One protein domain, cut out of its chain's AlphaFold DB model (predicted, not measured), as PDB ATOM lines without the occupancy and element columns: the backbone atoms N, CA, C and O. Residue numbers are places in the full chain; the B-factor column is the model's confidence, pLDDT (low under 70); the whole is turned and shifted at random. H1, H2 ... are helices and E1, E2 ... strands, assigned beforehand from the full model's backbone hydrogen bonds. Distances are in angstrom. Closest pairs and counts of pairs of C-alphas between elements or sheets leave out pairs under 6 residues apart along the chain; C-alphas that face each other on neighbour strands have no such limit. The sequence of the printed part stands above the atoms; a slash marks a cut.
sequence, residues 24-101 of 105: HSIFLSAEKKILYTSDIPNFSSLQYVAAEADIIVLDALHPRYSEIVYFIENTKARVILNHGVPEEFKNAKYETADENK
ATOM      1  N   HIS A  24     161.098 219.444 150.482       64.19
ATOM      2  CA  HIS A  24     160.538 218.916 149.262       64.19
ATOM      3  C   HIS A  24     161.272 219.494 148.064       64.19
ATOM      4  O   HIS A  24     161.444 220.704 147.963       64.19
ATOM      5  N   SER A  25     161.627 218.629 147.129       60.09
ATOM      6  CA  SER A  25     161.870 219.013 145.750       60.09
ATOM      7  C   SER A  25     160.524 219.275 145.065       60.09
ATOM      8  O   SER A  25     159.486 218.691 145.419       60.09
ATOM      9  N   ILE A  26     160.512 220.172 144.084       72.44
ATOM     10  CA  ILE A  26     159.312 220.493 143.310       72.44
ATOM     11  C   ILE A  26     159.461 219.855 141.933       72.44
ATOM     12  O   ILE A  26     160.478 220.016 141.265       72.44
ATOM     13  N   PHE A  27     158.427 219.118 141.538       61.81
ATOM     14  CA  PHE A  27     158.281 218.582 140.197       61.81
ATOM     15  C   PHE A  27     157.090 219.282 139.557       61.81
ATOM     16  O   PHE A  27     155.969 219.171 140.066       61.81
ATOM     17  N   LEU A  28     157.353 220.058 138.510       67.06
ATOM     18  CA  LEU A  28     156.333 220.771 137.749       67.06
ATOM     19  C   LEU A  28     156.114 220.024 136.438       67.06
ATOM     20  O   LEU A  28     157.074 219.733 135.730       67.06
ATOM     21  N   SER A  29     154.858 219.719 136.125       52.38
ATOM     22  CA  SER A  29     154.472 219.087 134.866       52.38
ATOM     23  C   SER A  29     153.526 220.025 134.127       52.38
ATOM     24  O   SER A  29     152.389 220.210 134.557       52.38
ATOM     25  N   ALA A  30     154.011 220.619 133.042       67.25
ATOM     26  CA  ALA A  30     153.204 221.326 132.048       67.25
ATOM     27  C   ALA A  30     153.471 220.671 130.680       67.25
ATOM     28  O   ALA A  30     153.385 219.450 130.582       67.25
ATOM     29  N   GLU A  31     153.853 221.429 129.650       71.88
ATOM     30  CA  GLU A  31     154.348 220.861 128.381       71.88
ATOM     31  C   GLU A  31     155.739 220.223 128.511       71.88
ATOM     32  O   GLU A  31     156.099 219.350 127.727       71.88
ATOM     33  N   LYS A  32     156.507 220.641 129.524       75.06
ATOM     34  CA  LYS A  32     157.774 220.034 129.939       75.06
ATOM     35  C   LYS A  32     157.702 219.650 131.415       75.06
ATOM     36  O   LYS A  32     157.060 220.339 132.217       75.06
ATOM     37  N   LYS A  33     158.378 218.566 131.777       85.19
ATOM     38  CA  LYS A  33     158.579 218.083 133.143       85.19
ATOM     39  C   LYS A  33     159.883 218.650 133.690       85.19
ATOM     40  O   LYS A  33     160.965 218.328 133.199       85.19
ATOM     41  N   ILE A  34     159.783 219.501 134.707       87.44
ATOM     42  CA  ILE A  34     160.940 220.141 135.341       87.44
ATOM     43  C   ILE A  34     161.133 219.562 136.739       87.44
ATOM     44  O   ILE A  34     160.240 219.655 137.587       87.44
ATOM     45  N   LEU A  35     162.320 219.009 136.988       86.81
ATOM     46  CA  LEU A  35     162.775 218.620 138.317       86.81
ATOM     47  C   LEU A  35     163.681 219.718 138.870       86.81
ATOM     48  O   LEU A  35     164.799 219.903 138.396       86.81
ATOM     49  N   TYR A  36     163.220 220.428 139.894       87.56
ATOM     50  CA  TYR A  36     164.052 221.388 140.610       87.56
ATOM     51  C   TYR A  36     164.592 220.774 141.900       87.56
ATOM     52  O   TYR A  36     163.833 220.234 142.715       87.56
ATOM     53  N   THR A  37     165.902 220.896 142.099       85.50
ATOM     54  CA  THR A  37     166.608 220.451 143.299       85.50
ATOM     55  C   THR A  37     167.418 221.600 143.888       85.50
ATOM     56  O   THR A  37     167.908 222.476 143.173       85.50
ATOM     57  N   SER A  38     167.507 221.615 145.213       80.56
ATOM     58  CA  SER A  38     168.280 222.585 145.975       80.56
ATOM     59  C   SER A  38     168.584 221.990 147.350       80.56
ATOM     60  O   SER A  38     167.779 221.235 147.913       80.56
ATOM     61  N   ASP A  39     169.797 222.282 147.798       83.44
ATOM     62  CA  ASP A  39     170.515 221.758 148.951       83.44
ATOM     63  C   ASP A  39     170.448 220.231 149.155       83.44
ATOM     64  O   ASP A  39     170.264 219.730 150.264       83.44
ATOM     65  N   ILE A  40     170.634 219.426 148.114       81.88
ATOM     66  CA  ILE A  40     170.615 217.962 148.269       81.88
ATOM     67  C   ILE A  40     172.019 217.400 148.545       81.88
ATOM     68  O   ILE A  40     172.978 217.785 147.893       81.88
ATOM     69  N   PRO A  41     172.186 216.462 149.495       78.50
ATOM     70  CA  PRO A  41     173.490 215.866 149.780       78.50
ATOM     71  C   PRO A  41     173.933 214.832 148.733       78.50
ATOM     72  O   PRO A  41     175.115 214.523 148.664       78.50
ATOM     73  N   ASN A  42     172.993 214.236 147.990       81.06
ATOM     74  CA  ASN A  42     173.229 213.231 146.949       81.06
ATOM     75  C   ASN A  42     171.984 213.097 146.047       81.06
ATOM     76  O   ASN A  42     170.925 213.658 146.336       81.06
ATOM     77  N   PHE A  43     172.095 212.296 144.985       80.25
ATOM     78  CA  PHE A  43     171.031 212.109 143.988       80.25
ATOM     79  C   PHE A  43     170.276 210.777 144.104       80.25
ATOM     80  O   PHE A  43     169.420 210.483 143.269       80.25
ATOM     81  N   SER A  44     170.556 209.949 145.118       78.69
ATOM     82  CA  SER A  44     170.023 208.580 145.206       78.69
ATOM     83  C   SER A  44     168.493 208.549 145.237       78.69
ATOM     84  O   SER A  44     167.868 207.681 144.638       78.69
ATOM     85  N   SER A  45     167.882 209.530 145.905       74.75
ATOM     86  CA  SER A  45     166.422 209.647 146.027       74.75
ATOM     87  C   SER A  45     165.725 210.172 144.765       74.75
ATOM     88  O   SER A  45     164.499 210.141 144.692       74.75
ATOM     89  N   LEU A  46     166.487 210.639 143.772       79.44
ATOM     90  CA  LEU A  46     165.961 211.353 142.610       79.44
ATOM     91  C   LEU A  46     166.044 210.556 141.311       79.44
ATOM     92  O   LEU A  46     165.408 210.957 140.342       79.44
ATOM     93  N   GLN A  47     166.763 209.429 141.279       78.00
ATOM     94  CA  GLN A  47     167.007 208.655 140.052       78.00
ATOM     95  C   GLN A  47     165.719 208.287 139.300       78.00
ATOM     96  O   GLN A  47     165.642 208.468 138.087       78.00
ATOM     97  N   TYR A  48     164.683 207.839 140.016       77.00
ATOM     98  CA  TYR A  48     163.404 207.461 139.407       77.00
ATOM     99  C   TYR A  48     162.654 208.649 138.796       77.00
ATOM    100  O   TYR A  48     162.029 208.513 137.753       77.00
ATOM    101  N   VAL A  49     162.734 209.820 139.427       81.00
ATOM    102  CA  VAL A  49     162.011 211.027 138.994       81.00
ATOM    103  C   VAL A  49     162.786 211.766 137.902       81.00
ATOM    104  O   VAL A  49     162.195 212.343 136.995       81.00
ATOM    105  N   ALA A  50     164.116 211.718 137.964       84.81
ATOM    106  CA  ALA A  50     165.008 212.303 136.974       84.81
ATOM    107  C   ALA A  50     164.814 211.688 135.583       84.81
ATOM    108  O   ALA A  50     164.919 212.402 134.591       84.81
ATOM    109  N   ALA A  51     164.483 210.393 135.510       85.12
ATOM    110  CA  ALA A  51     164.228 209.696 134.250       85.12
ATOM    111  C   ALA A  51     163.010 210.238 133.481       85.12
ATOM    112  O   ALA A  51     162.927 210.064 132.268       85.12
ATOM    113  N   GLU A  52     162.070 210.882 134.174       86.94
ATOM    114  CA  GLU A  52     160.880 211.472 133.564       86.94
ATOM    115  C   GLU A  52     161.025 212.965 133.259       86.94
ATOM    116  O   GLU A  52     160.120 213.545 132.663       86.94
ATOM    117  N   ALA A  53     162.101 213.611 133.706       88.44
ATOM    118  CA  ALA A  53     162.273 215.046 133.548       88.44
ATOM    119  C   ALA A  53     162.823 215.391 132.158       88.44
ATOM    120  O   ALA A  53     163.749 214.752 131.665       88.44
ATOM    121  N   ASP A  54     162.304 216.460 131.562       88.62
ATOM    122  CA  ASP A  54     162.884 217.079 130.368       88.62
ATOM    123  C   ASP A  54     164.017 218.038 130.754       88.62
ATOM    124  O   ASP A  54     165.013 218.172 130.041       88.62
ATOM    125  N   ILE A  55     163.857 218.715 131.898       88.06
ATOM    126  CA  ILE A  55     164.816 219.680 132.441       88.06
ATOM    127  C   ILE A  55     165.041 219.392 133.925       88.06
ATOM    128  O   ILE A  55     164.091 219.191 134.684       88.06
ATOM    129  N   ILE A  56     166.300 219.422 134.353       88.94
ATOM    130  CA  ILE A  56     166.698 219.248 135.749       88.94
ATOM    131  C   ILE A  56     167.512 220.461 136.185       88.94
ATOM    132  O   ILE A  56     168.558 220.744 135.610       88.94
ATOM    133  N   VAL A  57     167.053 221.154 137.225       89.12
ATOM    134  CA  VAL A  57     167.836 222.186 137.913       89.12
ATOM    135  C   VAL A  57     168.516 221.538 139.117       89.12
ATOM    136  O   VAL A  57     167.842 221.063 140.038       89.12
ATOM    137  N   LEU A  58     169.841 221.461 139.077       87.38
ATOM    138  CA  LEU A  58     170.656 220.596 139.920       87.38
ATOM    139  C   LEU A  58     171.543 221.389 140.882       87.38
ATOM    140  O   LEU A  58     172.282 222.261 140.436       87.38
ATOM    141  N   ASP A  59     171.527 221.029 142.164       86.88
ATOM    142  CA  ASP A  59     172.466 221.558 143.164       86.88
ATOM    143  C   ASP A  59     173.914 221.188 142.825       86.88
ATOM    144  O   ASP A  59     174.262 220.004 142.758       86.88
ATOM    145  N   ALA A  60     174.748 222.208 142.611       85.00
ATOM    146  CA  ALA A  60     176.156 222.056 142.261       85.00
ATOM    147  C   ALA A  60     177.122 222.240 143.442       85.00
ATOM    148  O   ALA A  60     178.324 222.041 143.264       85.00
ATOM    149  N   LEU A  61     176.630 222.614 144.628       84.81
ATOM    150  CA  LEU A  61     177.471 222.960 145.776       84.81
ATOM    151  C   LEU A  61     177.606 221.824 146.787       84.81
ATOM    152  O   LEU A  61     178.684 221.626 147.349       84.81
ATOM    153  N   HIS A  62     176.522 221.099 147.059       86.06
ATOM    154  CA  HIS A  62     176.504 220.109 148.142       86.06
ATOM    155  C   HIS A  62     176.917 218.689 147.728       86.06
ATOM    156  O   HIS A  62     177.653 218.055 148.496       86.06
ATOM    157  N   PRO A  63     176.469 218.148 146.580       85.69
ATOM    158  CA  PRO A  63     176.899 216.832 146.115       85.69
ATOM    159  C   PRO A  63     178.363 216.842 145.666       85.69
ATOM    160  O   PRO A  63     178.924 217.883 145.322       85.69
ATOM    161  N   ARG A  64     179.007 215.671 145.614       86.88
ATOM    162  CA  ARG A  64     180.384 215.600 145.105       86.88
ATOM    163  C   ARG A  64     180.413 215.856 143.600       86.88
ATOM    164  O   ARG A  64     179.555 215.365 142.869       86.88
ATOM    165  N   TYR A  65     181.485 216.492 143.125       83.38
ATOM    166  CA  TYR A  65     181.731 216.727 141.694       83.38
ATOM    167  C   TYR A  65     181.517 215.469 140.838       83.38
ATOM    168  O   TYR A  65     180.781 215.495 139.857       83.38
ATOM    169  N   SER A  66     182.099 214.335 141.245       85.56
ATOM    170  CA  SER A  66     181.983 213.075 140.506       85.56
ATOM    171  C   SER A  66     180.548 212.547 140.426       85.56
ATOM    172  O   SER A  66     180.192 211.900 139.450       85.56
ATOM    173  N   GLU A  67     179.723 212.806 141.445       85.31
ATOM    174  CA  GLU A  67     178.314 212.403 141.447       85.31
ATOM    175  C   GLU A  67     177.495 213.282 140.502       85.31
ATOM    176  O   GLU A  67     176.631 212.770 139.796       85.31
ATOM    177  N   ILE A  68     177.794 214.585 140.456       85.62
ATOM    178  CA  ILE A  68     177.159 215.537 139.536       85.62
ATOM    179  C   ILE A  68     177.497 215.168 138.091       85.62
ATOM    180  O   ILE A  68     176.594 215.039 137.269       85.62
ATOM    181  N   VAL A  69     178.780 214.945 137.787       85.31
ATOM    182  CA  VAL A  69     179.225 214.553 136.441       85.31
ATOM    183  C   VAL A  69     178.586 213.234 136.026       85.31
ATOM    184  O   VAL A  69     177.970 213.171 134.967       85.31
ATOM    185  N   TYR A  70     178.635 212.215 136.891       85.81
ATOM    186  CA  TYR A  70     177.971 210.942 136.623       85.81
ATOM    187  C   TYR A  70     176.478 211.137 136.330       85.81
ATOM    188  O   TYR A  70     175.949 210.558 135.385       85.81
ATOM    189  N   PHE A  71     175.789 211.977 137.101       85.06
ATOM    190  CA  PHE A  71     174.372 212.248 136.887       85.06
ATOM    191  C   PHE A  71     174.099 212.925 135.536       85.06
ATOM    192  O   PHE A  71     173.188 212.504 134.825       85.06
ATOM    193  N   ILE A  72     174.895 213.932 135.162       85.69
ATOM    194  CA  ILE A  72     174.771 214.644 133.880       85.69
ATOM    195  C   ILE A  72     175.020 213.696 132.702       85.69
ATOM    196  O   ILE A  72     174.268 213.714 131.734       85.69
ATOM    197  N   GLU A  73     176.042 212.847 132.791       84.81
ATOM    198  CA  GLU A  73     176.401 211.907 131.723       84.81
ATOM    199  C   GLU A  73     175.376 210.779 131.538       84.81
ATOM    200  O   GLU A  73     175.282 210.202 130.455       84.81
ATOM    201  N   ASN A  74     174.601 210.456 132.579       85.38
ATOM    202  CA  ASN A  74     173.656 209.335 132.571       85.38
ATOM    203  C   ASN A  74     172.184 209.764 132.472       85.38
ATOM    204  O   ASN A  74     171.299 208.906 132.422       85.38
ATOM    205  N   THR A  75     171.896 211.066 132.425       84.75
ATOM    206  CA  THR A  75     170.540 211.572 132.197       84.75
ATOM    207  C   THR A  75     170.331 211.972 130.740       84.75
ATOM    208  O   THR A  75     171.248 212.392 130.043       84.75
ATOM    209  N   LYS A  76     169.087 211.847 130.271       85.50
ATOM    210  CA  LYS A  76     168.662 212.379 128.964       85.50
ATOM    211  C   LYS A  76     168.091 213.793 129.068       85.50
ATOM    212  O   LYS A  76     167.847 214.423 128.043       85.50
ATOM    213  N   ALA A  77     167.848 214.263 130.289       87.25
ATOM    214  CA  ALA A  77     167.305 215.583 130.544       87.25
ATOM    215  C   ALA A  77     168.356 216.668 130.293       87.25
ATOM    216  O   ALA A  77     169.553 216.463 130.505       87.25
ATOM    217  N   ARG A  78     167.905 217.868 129.934       87.19
ATOM    218  CA  ARG A  78     168.760 219.056 129.973       87.19
ATOM    219  C   ARG A  78     169.056 219.409 131.432       87.19
ATOM    220  O   ARG A  78     168.123 219.610 132.207       87.19
ATOM    221  N   VAL A  79     170.330 219.512 131.810       87.12
ATOM    222  CA  VAL A  79     170.736 219.832 133.189       87.12
ATOM    223  C   VAL A  79     171.214 221.276 133.293       87.12
ATOM    224  O   VAL A  79     172.043 221.712 132.500       87.12
ATOM    225  N   ILE A  80     170.708 221.994 134.295       87.31
ATOM    226  CA  ILE A  80     171.099 223.358 134.650       87.31
ATOM    227  C   ILE A  80     171.634 223.332 136.081       87.31
ATOM    228  O   ILE A  80     170.906 222.977 137.003       87.31
ATOM    229  N   LEU A  81     172.887 223.722 136.285       86.44
ATOM    230  CA  LEU A  81     173.512 223.752 137.611       86.44
ATOM    231  C   LEU A  81     173.115 225.017 138.392       86.44
ATOM    232  O   LEU A  81     173.168 226.108 137.830       86.44
ATOM    233  N   ASN A  82     172.744 224.905 139.670       84.75
ATOM    234  CA  ASN A  82     172.406 226.025 140.562       84.75
ATOM    235  C   ASN A  82     173.235 225.998 141.870       84.75
ATOM    236  O   ASN A  82     174.098 225.142 142.047       84.75
ATOM    237  N   HIS A  83     172.959 226.941 142.785       75.25
ATOM    238  CA  HIS A  83     173.557 227.014 144.131       75.25
ATOM    239  C   HIS A  83     175.062 227.327 144.186       75.25
ATOM    240  O   HIS A  83     175.753 226.890 145.092       75.25
ATOM    241  N   GLY A  84     175.562 228.166 143.276       67.44
ATOM    242  CA  GLY A  84     176.981 228.520 143.222       67.44
ATOM    243  C   GLY A  84     177.770 227.384 142.586       67.44
ATOM    244  O   GLY A  84     177.957 226.323 143.167       67.44
ATOM    245  N   VAL A  85     178.194 227.590 141.343       67.94
ATOM    246  CA  VAL A  85     178.849 226.551 140.549       67.94
ATOM    247  C   VAL A  85     180.352 226.559 140.856       67.94
ATOM    248  O   VAL A  85     180.997 227.576 140.569       67.94
ATOM    249  N   PRO A  86     180.919 225.473 141.429       68.81
ATOM    250  CA  PRO A  86     182.354 225.389 141.705       68.81
ATOM    251  C   PRO A  86     183.197 225.658 140.448       68.81
ATOM    252  O   PRO A  86     182.766 225.368 139.328       68.81
ATOM    253  N   GLU A  87     184.399 226.215 140.612       72.69
ATOM    254  CA  GLU A  87     185.304 226.574 139.501       72.69
ATOM    255  C   GLU A  87     185.580 225.389 138.559       72.69
ATOM    256  O   GLU A  87     185.718 225.552 137.346       72.69
ATOM    257  N   GLU A  88     185.569 224.174 139.101       69.62
ATOM    258  CA  GLU A  88     185.728 222.907 138.392       69.62
ATOM    259  C   GLU A  88     184.668 222.681 137.299       69.62
ATOM    260  O   GLU A  88     184.898 221.930 136.349       69.62
ATOM    261  N   PHE A  89     183.514 223.343 137.399       68.00
ATOM    262  CA  PHE A  89     182.455 223.308 136.393       68.00
ATOM    263  C   PHE A  89     182.493 224.503 135.431       68.00
ATOM    264  O   PHE A  89     181.911 224.409 134.353       68.00
ATOM    265  N   LYS A  90     183.197 225.597 135.759       64.06
ATOM    266  CA  LYS A  90     183.265 226.806 134.910       64.06
ATOM    267  C   LYS A  90     184.095 226.612 133.638       64.06
ATOM    268  O   LYS A  90     183.867 227.301 132.649       64.06
ATOM    269  N   ASN A  91     185.020 225.650 133.643       58.94
ATOM    270  CA  ASN A  91     185.858 225.302 132.487       58.94
ATOM    271  C   ASN A  91     185.296 224.154 131.633       58.94
ATOM    272  O   ASN A  91     185.893 223.778 130.623       58.94
ATOM    273  N   ALA A  92     184.166 223.579 132.035       55.22
ATOM    274  CA  ALA A  92     183.519 222.487 131.329       55.22
ATOM    275  C   ALA A  92     182.225 222.978 130.659       55.22
ATOM    276  O   ALA A  92     181.667 224.005 131.032       55.22
ATOM    277  N   LYS A  93     181.770 222.276 129.615       61.72
ATOM    278  CA  LYS A  93     180.624 222.650 128.760       61.72
ATOM    279  C   LYS A  93     179.265 222.493 129.473       61.72
ATOM    280  O   LYS A  93     178.355 221.883 128.919       61.72
ATOM    281  N   TYR A  94     179.133 222.972 130.704       68.06
ATOM    282  CA  TYR A  94     177.910 222.854 131.492       68.06
ATOM    283  C   TYR A  94     177.111 224.151 131.454       68.06
ATOM    284  O   TYR A  94     177.665 225.249 131.479       68.06
ATOM    285  N   GLU A  95     175.789 224.017 131.406       65.06
ATOM    286  CA  GLU A  95     174.889 225.153 131.545       65.06
ATOM    287  C   GLU A  95     174.687 225.471 133.029       65.06
ATOM    288  O   GLU A  95     174.353 224.599 133.837       65.06
ATOM    289  N   THR A  96     174.881 226.735 133.389       60.72
ATOM    290  CA  THR A  96     174.764 227.221 134.762       60.72
ATOM    291  C   THR A  96     173.615 228.221 134.867       60.72
ATOM    292  O   THR A  96     173.429 229.085 134.006       60.72
ATOM    293  N   ALA A  97     172.826 228.114 135.935       62.31
ATOM    294  CA  ALA A  97     171.935 229.175 136.371       62.31
ATOM    295  C   ALA A  97     172.800 230.243 137.048       62.31
ATOM    296  O   ALA A  97     173.051 230.201 138.249       62.31
ATOM    297  N   ASP A  98     173.330 231.153 136.233       59.91
ATOM    298  CA  ASP A  98     174.059 232.328 136.702       59.91
ATOM    299  C   ASP A  98     173.139 233.150 137.619       59.91
ATOM    300  O   ASP A  98     171.966 233.348 137.291       59.91
ATOM    301  N   GLU A  99     173.661 233.648 138.740       50.56
ATOM    302  CA  GLU A  99     172.874 234.165 139.877       50.56
ATOM    303  C   GLU A  99     171.943 235.346 139.525       50.56
ATOM    304  O   GLU A  99     171.082 235.715 140.316       50.56
ATOM    305  N   ASN A 100     172.065 235.910 138.317       46.12
ATOM    306  CA  ASN A 100     171.268 237.034 137.827       46.12
ATOM    307  C   ASN A 100     170.739 236.873 136.386       46.12
ATOM    308  O   ASN A 100     170.249 237.844 135.806       46.12
ATOM    309  N   LYS A 101     170.836 235.687 135.767       40.91
ATOM    310  CA  LYS A 101     170.314 235.468 134.406       40.91
ATOM    311  C   LYS A 101     168.941 234.806 134.455       40.91
ATOM    312  O   LYS A 101     168.816 233.627 134.765       40.91
TER     313      LYS A 101
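This is residues 24 to 101 of the 105 residues of an uncharacterized protein of Candidatus Cloacimonas sp (UniProt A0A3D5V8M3). A single twisted slab of four strands, E1, E2, E3 and E4 side by side, has the helix H2 packed over one face at its E3 and E4 end, while the short helix H1 only grazes the sheet. The small helix H3 lies off the sheet, beyond E4, and residues 95 to 96 come back to run beside E4. The printed part has 78 residues, with three named helices and four named strands in the order E1, E2, H1, E3, H2, E4, H3; the sheet is mixed, in the order E1, E2, E3, E4. The class is mixed, helices and strands, though under half of the residues, 38 of 78, are in named elements. The whole is compact, with a radius of gyration of the C-alphas of 11.7 A, and spans 32 by 28 by 23 A.

Start at E3, residues 55 to 59, an inner strand. Its parallel neighbour E4, residues 78 to 82, has N 58 and O 80 within hydrogen-bond range of it at 2.8 A. On the other side of E3 is E2, residues 33 to 36, also parallel, with N 57 and O 35 at 2.8 A. E2 forms a hairpin with the antiparallel edge strand E1, residues 24 to 29, where you find N 34 and O 28 at 2.9 A. Look next at H2, residues 65 to 74, which is on the sheet at a height of 10.5 A. It lies over E3 and only just over E4, with 3 of its C-alphas there, and runs along the strands, at 5 degrees to E3 on the local plane. The closest C-alphas of H2 and E4 are those of Ile 72 and Val 79, 6.6 A apart. H1, residues 47 to 50, only grazes the sheet with residues 49 to 50; its closest C-alpha pair with E2 is Ala 50 and Leu 35, 6.8 A. Two strand-helix-strand units, each a pair of parallel neighbour strands with a helix between, are E2, H1, E3 and E3, H2, E4, both with right-handed crossovers. H3, residues 87 to 90, is not on the sheet and is only just apart from H2, at 8.1 A. Every O i to N i+4 pair of H2 is within hydrogen-bond range; H1 and H3 are too short for such a pair.

Find C-alpha 24 at (160.538, 218.916, 149.262); from there E1 runs 15.6 A to Ser 29. E2 measures 9.8 A, E3 13.3 A and E4 13.2 A. H2 begins at C-alpha 65, (181.731, 216.727, 141.694), and runs 14.3 A. H1 measures 5.2 A; H3 runs 5.0 A to C-alpha 90 at (183.265, 226.806, 134.910).

The C-alphas farthest apart are those of Glu 31 and Glu 87, 33.4 A. The printed part has no cut, and no link between named elements is long. The mean pLDDT of the printed part is 77.0; look for values under 70 at residues 24 to 25, 27 to 30, 84 to 86 and 88 to 101.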